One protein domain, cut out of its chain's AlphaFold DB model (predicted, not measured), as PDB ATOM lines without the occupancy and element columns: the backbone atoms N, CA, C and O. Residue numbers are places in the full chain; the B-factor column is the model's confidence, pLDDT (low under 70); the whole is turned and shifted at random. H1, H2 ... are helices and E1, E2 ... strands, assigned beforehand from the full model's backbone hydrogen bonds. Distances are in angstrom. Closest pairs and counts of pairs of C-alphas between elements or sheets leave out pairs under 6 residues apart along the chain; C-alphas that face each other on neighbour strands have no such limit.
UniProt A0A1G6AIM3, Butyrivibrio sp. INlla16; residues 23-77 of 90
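Overview. This is residues 23 to 77 of the 90 residues of a protein of Butyrivibrio sp. INlla16 (UniProt A0A1G6AIM3). Two short parallel strands, E1 and E2, lie side by side with one helix, H1, packed nearest E1, and a long loop, residues 31 to 53, reaches away beyond the strands' ends. The printed part has 55 residues in the order E1, H1, E2; the class is mixed, with 23 residues in named elements, under half. It is loose, radius of gyration of the C-alphas 12.8 A, and spans 35 by 24 by 12 A, only just flat.

Arrangement. Start at E1, residues 26 to 30, whose parallel neighbour is E2, residues 71 to 75, at 23 degrees; N 27 and O 71 are 3.0 A apart, within hydrogen-bond range. With H1, residues 54 to 66, they form a strand-helix-strand unit, parallel neighbours joined through a helix, its crossover right-handed. The closest C-alphas of E1 and H1, Gly 27 and Leu 64, are 6.4 A apart; H1 and E2 are near each other. Every O i to N i+4 pair in H1 is within hydrogen-bond range.

Along the chain. Find C-alpha 26 at (72.359, 45.809, 225.634); E1 runs 13.4 A. H1 runs 18.3 A. E2 runs 13.0 A to C-alpha 75 at (74.280, 34.300, 220.510).

Size, cuts and confidence. The C-alphas farthest apart, Lys 40 and Asp 66, are 36.2 A apart. The E1 to H1 link is long, H1 to E2 tight. The printed part has no cut; no printed residue is under 70 in pLDDT.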
ATOM      1  N   ASP A  23      67.585  51.486 232.236       81.31
ATOM      2  CA  ASP A  23      67.068  50.985 230.965       81.31
ATOM      3  C   ASP A  23      68.128  50.081 230.298       81.31
ATOM      4  O   ASP A  23      69.326  50.388 230.358       81.31
ATOM      5  N   PRO A  24      67.736  48.959 229.673       82.25
ATOM      6  CA  PRO A  24      68.682  48.047 229.046       82.25
ATOM      7  C   PRO A  24      69.286  48.686 227.790       82.25
ATOM      8  O   PRO A  24      68.593  48.973 226.819       82.25
ATOM      9  N   ILE A  25      70.604  48.897 227.789       86.00
ATOM     10  CA  ILE A  25      71.341  49.360 226.598       86.00
ATOM     11  C   ILE A  25      71.714  48.202 225.668       86.00
ATOM     12  O   ILE A  25      71.836  48.384 224.452       86.00
ATOM     13  N   LEU A  26      71.881  47.021 226.266       89.44
ATOM     14  CA  LEU A  26      72.359  45.809 225.634       89.44
ATOM     15  C   LEU A  26      71.286  44.729 225.691       89.44
ATOM     16  O   LEU A  26      70.734  44.463 226.756       89.44
ATOM     17  N   GLY A  27      71.031  44.104 224.548       90.69
ATOM     18  CA  GLY A  27      70.156  42.949 224.424       90.69
ATOM     19  C   GLY A  27      70.870  41.824 223.694       90.69
ATOM     20  O   GLY A  27      71.721  42.069 222.838       90.69
ATOM     21  N   THR A  28      70.497  40.596 224.023       91.19
ATOM     22  CA  THR A  28      71.030  39.394 223.391       91.19
ATOM     23  C   THR A  28      69.875  38.540 222.904       91.19
ATOM     24  O   THR A  28      68.936  38.300 223.658       91.19
ATOM     25  N   VAL A  29      69.961  38.070 221.663       91.25
ATOM     26  CA  VAL A  29      69.017  37.118 221.071       91.25
ATOM     27  C   VAL A  29      69.730  35.786 220.888       91.25
ATOM     28  O   VAL A  29      70.792  35.733 220.264       91.25
ATOM     29  N   ILE A  30      69.159  34.720 221.450       89.06
ATOM     30  CA  ILE A  30      69.685  33.359 221.320       89.06
ATOM     31  C   ILE A  30      68.994  32.705 220.128       89.06
ATOM     32  O   ILE A  30      67.798  32.450 220.155       89.06
ATOM     33  N   VAL A  31      69.746  32.440 219.067       88.69
ATOM     34  CA  VAL A  31      69.202  31.911 217.807       88.69
ATOM     35  C   VAL A  31      69.146  30.375 217.813       88.69
ATOM     36  O   VAL A  31      68.260  29.783 217.201       88.69
ATOM     37  N   THR A  32      70.065  29.713 218.519       87.31
ATOM     38  CA  THR A  32      70.006  28.271 218.818       87.31
ATOM     39  C   THR A  32      70.936  27.931 219.972       87.31
ATOM     40  O   THR A  32      71.951  28.587 220.162       87.31
ATOM     41  N   ASP A  33      70.648  26.877 220.714       86.50
ATOM     42  CA  ASP A  33      71.518  26.292 221.736       86.50
ATOM     43  C   ASP A  33      72.235  25.012 221.254       86.50
ATOM     44  O   ASP A  33      72.951  24.362 222.022       86.50
ATOM     45  N   LYS A  34      72.061  24.642 219.975       85.00
ATOM     46  CA  LYS A  34      72.687  23.463 219.373       85.00
ATOM     47  C   LYS A  34      74.198  23.657 219.232       85.00
ATOM     48  O   LYS A  34      74.654  24.591 218.572       85.00
ATOM     49  N   CYS A  35      74.981  22.752 219.812       83.62
ATOM     50  CA  CYS A  35      76.442  22.835 219.834       83.62
ATOM     51  C   CYS A  35      77.087  21.436 219.806       83.62
ATOM     52  O   CYS A  35      76.579  20.484 220.388       83.62
ATOM     53  N   ASN A  36      78.207  21.286 219.104       79.31
ATOM     54  CA  ASN A  36      78.951  20.025 218.962       79.31
ATOM     55  C   ASN A  36      80.022  19.828 220.048       79.31
ATOM     56  O   ASN A  36      80.512  18.712 220.229       79.31
ATOM     57  N   LEU A  37      80.371  20.870 220.802       78.75
ATOM     58  CA  LEU A  37      81.319  20.777 221.912       78.75
ATOM     59  C   LEU A  37      80.634  20.350 223.208       78.75
ATOM     60  O   LEU A  37      79.449  20.576 223.415       78.75
ATOM     61  N   LYS A  38      81.406  19.766 224.130       81.56
ATOM     62  CA  LYS A  38      80.974  19.422 225.498       81.56
ATOM     63  C   LYS A  38      81.792  20.200 226.526       81.56
ATOM     64  O   LYS A  38      82.514  19.628 227.342       81.56
ATOM     65  N   CYS A  39      81.738  21.526 226.438       83.19
ATOM     66  CA  CYS A  39      82.498  22.409 227.318       83.19
ATOM     67  C   CYS A  39      82.069  22.214 228.779       83.19
ATOM     68  O   CYS A  39      80.895  22.369 229.102       83.19
ATOM     69  N   LYS A  40      83.028  21.962 229.680       85.69
ATOM     70  CA  LYS A  40      82.763  21.756 231.119       85.69
ATOM     71  C   LYS A  40      82.064  22.944 231.793       85.69
ATOM     72  O   LYS A  40      81.371  22.759 232.784       85.69
ATOM     73  N   HIS A  41      82.268  24.152 231.269       88.12
ATOM     74  CA  HIS A  41      81.703  25.392 231.807       88.12
ATOM     75  C   HIS A  41      80.380  25.799 231.142       88.12
ATOM     76  O   HIS A  41      79.771  26.777 231.567       88.12
ATOM     77  N   CYS A  42      79.936  25.091 230.095       83.25
ATOM     78  CA  CYS A  42      78.703  25.430 229.392       83.25
ATOM     79  C   CYS A  42      77.517  24.698 230.026       83.25
ATOM     80  O   CYS A  42      77.430  23.475 229.953       83.25
ATOM     81  N   SER A  43      76.601  25.452 230.630       84.06
ATOM     82  CA  SER A  43      75.376  24.921 231.243       84.06
ATOM     83  C   SER A  43      74.208  24.781 230.267       84.06
ATOM     84  O   SER A  43      73.243  24.096 230.580       84.06
ATOM     85  N   VAL A  44      74.285  25.427 229.101       82.06
ATOM     86  CA  VAL A  44      73.168  25.572 228.147       82.06
ATOM     87  C   VAL A  44      73.364  24.790 226.850       82.06
ATOM     88  O   VAL A  44      72.702  25.041 225.852       82.06
ATOM     89  N   ASN A  45      74.297  23.844 226.842       81.19
ATOM     90  CA  ASN A  45      74.613  23.063 225.658       81.19
ATOM     91  C   ASN A  45      73.516  22.030 225.340       81.19
ATOM     92  O   ASN A  45      73.311  21.115 226.137       81.19
ATOM     93  N   ASN A  46      72.893  22.123 224.158       80.00
ATOM     94  CA  ASN A  46      71.907  21.161 223.639       80.00
ATOM     95  C   ASN A  46      70.737  20.856 224.599       80.00
ATOM     96  O   ASN A  46      70.318  19.703 224.700       80.00
ATOM     97  N   ILE A  47      70.207  21.856 225.313       82.88
ATOM     98  CA  ILE A  47      69.044  21.642 226.193       82.88
ATOM     99  C   ILE A  47      67.791  21.378 225.351       82.88
ATOM    100  O   ILE A  47      67.087  20.393 225.548       82.88
ATOM    101  N   THR A  48      67.522  22.278 224.413       81.69
ATOM    102  CA  THR A  48      66.426  22.197 223.444       81.69
ATOM    103  C   THR A  48      66.940  21.759 222.072       81.69
ATOM    104  O   THR A  48      66.239  21.053 221.355       81.69
ATOM    105  N   ALA A  49      68.182  22.126 221.732       82.44
ATOM    106  CA  ALA A  49      68.828  21.882 220.443       82.44
ATOM    107  C   ALA A  49      68.001  22.374 219.236       82.44
ATOM    108  O   ALA A  49      68.048  21.779 218.154       82.44
ATOM    109  N   VAL A  50      67.247  23.466 219.411       82.88
ATOM    110  CA  VAL A  50      66.334  24.017 218.397       82.88
ATOM    111  C   VAL A  50      66.973  25.205 217.690       82.88
ATOM    112  O   VAL A  50      67.653  26.023 218.306       82.88
ATOM    113  N   MET A  51      66.743  25.319 216.382       84.25
ATOM    114  CA  MET A  51      67.012  26.541 215.627       84.25
ATOM    115  C   MET A  51      65.740  27.385 215.581       84.25
ATOM    116  O   MET A  51      64.732  26.949 215.022       84.25
ATOM    117  N   HIS A  52      65.774  28.568 216.192       87.56
ATOM    118  CA  HIS A  52      64.602  29.435 216.258       87.56
ATOM    119  C   HIS A  52      64.242  29.983 214.865       87.56
ATOM    120  O   HIS A  52      65.134  30.419 214.130       87.56
ATOM    121  N   PRO A  53      62.950  29.983 214.476       89.69
ATOM    122  CA  PRO A  53      62.524  30.530 213.194       89.69
ATOM    123  C   PRO A  53      62.844  32.021 213.063       89.69
ATOM    124  O   PRO A  53      62.745  32.785 214.024       89.69
ATOM    125  N   TYR A  54      63.131  32.456 211.838       89.81
ATOM    126  CA  TYR A  54      63.470  33.850 211.540       89.81
ATOM    127  C   TYR A  54      62.415  34.855 212.033       89.81
ATOM    128  O   TYR A  54      62.765  35.870 212.633       89.81
ATOM    129  N   GLU A  55      61.125  34.565 211.837       93.62
ATOM    130  CA  GLU A  55      60.052  35.469 212.274       93.62
ATOM    131  C   GLU A  55      59.988  35.616 213.801       93.62
ATOM    132  O   GLU A  55      59.679  36.699 214.297       93.62
ATOM    133  N   GLN A  56      60.356  34.572 214.553       92.19
ATOM    134  CA  GLN A  56      60.455  34.657 216.010       92.19
ATOM    135  C   GLN A  56      61.591  35.606 216.416       92.19
ATOM    136  O   GLN A  56      61.369  36.555 217.165       92.19
ATOM    137  N   ILE A  57      62.785  35.407 215.846       92.69
ATOM    138  CA  ILE A  57      63.975  36.240 216.092       92.69
ATOM    139  C   ILE A  57      63.675  37.704 215.755       92.69
ATOM    140  O   ILE A  57      64.000  38.611 216.515       92.69
ATOM    141  N   LYS A  58      63.002  37.951 214.631       94.00
ATOM    142  CA  LYS A  58      62.594  39.293 214.206       94.00
ATOM    143  C   LYS A  58      61.613  39.940 215.188       94.00
ATOM    144  O   LYS A  58      61.725  41.139 215.453       94.00
ATOM    145  N   GLY A  59      60.684  39.164 215.747       95.06
ATOM    146  CA  GLY A  59      59.800  39.606 216.824       95.06
ATOM    147  C   GLY A  59      60.578  40.024 218.074       95.06
ATOM    148  O   GLY A  59      60.376  41.128 218.584       95.06
ATOM    149  N   GLU A  60      61.532  39.199 218.509       93.00
ATOM    150  CA  GLU A  60      62.400  39.481 219.661       93.00
ATOM    151  C   GLU A  60      63.273  40.725 219.433       93.00
ATOM    152  O   GLU A  60      63.378  41.590 220.303       93.00
ATOM    153  N   MET A  61      63.833  40.885 218.231       94.00
ATOM    154  CA  MET A  61      64.583  42.083 217.845       94.00
ATOM    155  C   MET A  61      63.732  43.348 217.956       94.00
ATOM    156  O   MET A  61      64.200  44.364 218.475       94.00
ATOM    157  N   LYS A  62      62.480  43.294 217.482       94.31
ATOM    158  CA  LYS A  62      61.552  44.423 217.582       94.31
ATOM    159  C   LYS A  62      61.239  44.744 219.043       94.31
ATOM    160  O   LYS A  62      61.299  45.908 219.424       94.31
ATOM    161  N   GLN A  63      60.968  43.730 219.863       93.12
ATOM    162  CA  GLN A  63      60.707  43.915 221.290       93.12
ATOM    163  C   GLN A  63      61.892  44.588 221.997       93.12
ATOM    164  O   GLN A  63      61.701  45.564 222.720       93.12
ATOM    165  N   LEU A  64      63.121  44.126 221.753       92.38
ATOM    166  CA  LEU A  64      64.327  44.724 222.335       92.38
ATOM    167  C   LEU A  64      64.530  46.170 221.866       92.38
ATOM    168  O   LEU A  64      64.875  47.045 222.663       92.38
ATOM    169  N   PHE A  65      64.274  46.443 220.586       89.62
ATOM    170  CA  PHE A  65      64.341  47.795 220.047       89.62
ATOM    171  C   PHE A  65      63.324  48.734 220.713       89.62
ATOM    172  O   PHE A  65      63.691  49.842 221.116       89.62
ATOM    173  N   ASP A  66      62.082  48.275 220.887       89.44
ATOM    174  CA  ASP A  66      61.003  49.023 221.541       89.44
ATOM    175  C   ASP A  66      61.307  49.274 223.032       89.44
ATOM    176  O   ASP A  66      60.985  50.338 223.562       89.44
ATOM    177  N   MET A  67      62.022  48.355 223.695       86.81
ATOM    178  CA  MET A  67      62.547  48.533 225.061       86.81
ATOM    179  C   MET A  67      63.682  49.566 225.156       86.81
ATOM    180  O   MET A  67      64.088  49.939 226.256       86.81
ATOM    181  N   GLY A  68      64.199  50.047 224.024       86.12
ATOM    182  CA  GLY A  68      65.244  51.064 223.977       86.12
ATOM    183  C   GLY A  68      66.666  50.519 223.856       86.12
ATOM    184  O   GLY A  68      67.598  51.328 223.863       86.12
ATOM    185  N   VAL A  69      66.840  49.205 223.664       89.00
ATOM    186  CA  VAL A  69      68.148  48.579 223.418       89.00
ATOM    187  C   VAL A  69      68.807  49.208 222.189       89.00
ATOM    188  O   VAL A  69      68.156  49.484 221.177       89.00
ATOM    189  N   LYS A  70      70.114  49.471 222.283       85.19
ATOM    190  CA  LYS A  70      70.907  50.100 221.210       85.19
ATOM    191  C   LYS A  70      72.013  49.210 220.671       85.19
ATOM    192  O   LYS A  70      72.495  49.462 219.570       85.19
ATOM    193  N   ILE A  71      72.397  48.188 221.427       88.38
ATOM    194  CA  ILE A  71      73.408  47.214 221.037       88.38
ATOM    195  C   ILE A  71      72.772  45.832 221.153       88.38
ATOM    196  O   ILE A  71      72.259  45.470 222.210       88.38
ATOM    197  N   LEU A  72      72.788  45.087 220.053       91.06
ATOM    198  CA  LEU A  72      72.200  43.760 219.963       91.06
ATOM    199  C   LEU A  72      73.300  42.735 219.685       91.06
ATOM    200  O   LEU A  72      74.026  42.877 218.701       91.06
ATOM    201  N   PHE A  73      73.398  41.705 220.522       90.62
ATOM    202  CA  PHE A  73      74.214  40.525 220.251       90.62
ATOM    203  C   PHE A  73      73.343  39.365 219.784       90.62
ATOM    204  O   PHE A  73      72.293  39.090 220.360       90.62
ATOM    205  N   PHE A  74      73.821  38.652 218.771       88.81
ATOM    206  CA  PHE A  74      73.307  37.331 218.445       88.81
ATOM    207  C   PHE A  74      74.213  36.295 219.092       88.81
ATOM    208  O   PHE A  74      75.424  36.295 218.877       88.81
ATOM    209  N   CYS A  75      73.611  35.426 219.890       85.69
ATOM    210  CA  CYS A  75      74.280  34.300 220.510       85.69
ATOM    211  C   CYS A  75      73.684  33.002 219.976       85.69
ATOM    212  O   CYS A  75      72.515  32.932 219.598       85.69
ATOM    213  N   GLY A  76      74.504  31.966 219.941       85.25
ATOM    214  CA  GLY A  76      74.076  30.627 219.585       85.25
ATOM    215  C   GLY A  76      74.900  29.595 220.342       85.25
ATOM    216  O   GLY A  76      75.683  29.971 221.215       85.25
ATOM    217  N   GLY A  77      74.762  28.317 219.981       78.81
ATOM    218  CA  GLY A  77      75.703  27.263 220.355       78.81
ATOM    219  C   GLY A  77      77.088  27.502 219.737       78.81
ATOM    220  O   GLY A  77      77.640  28.593 219.848       78.81
TER     221      GLY A  77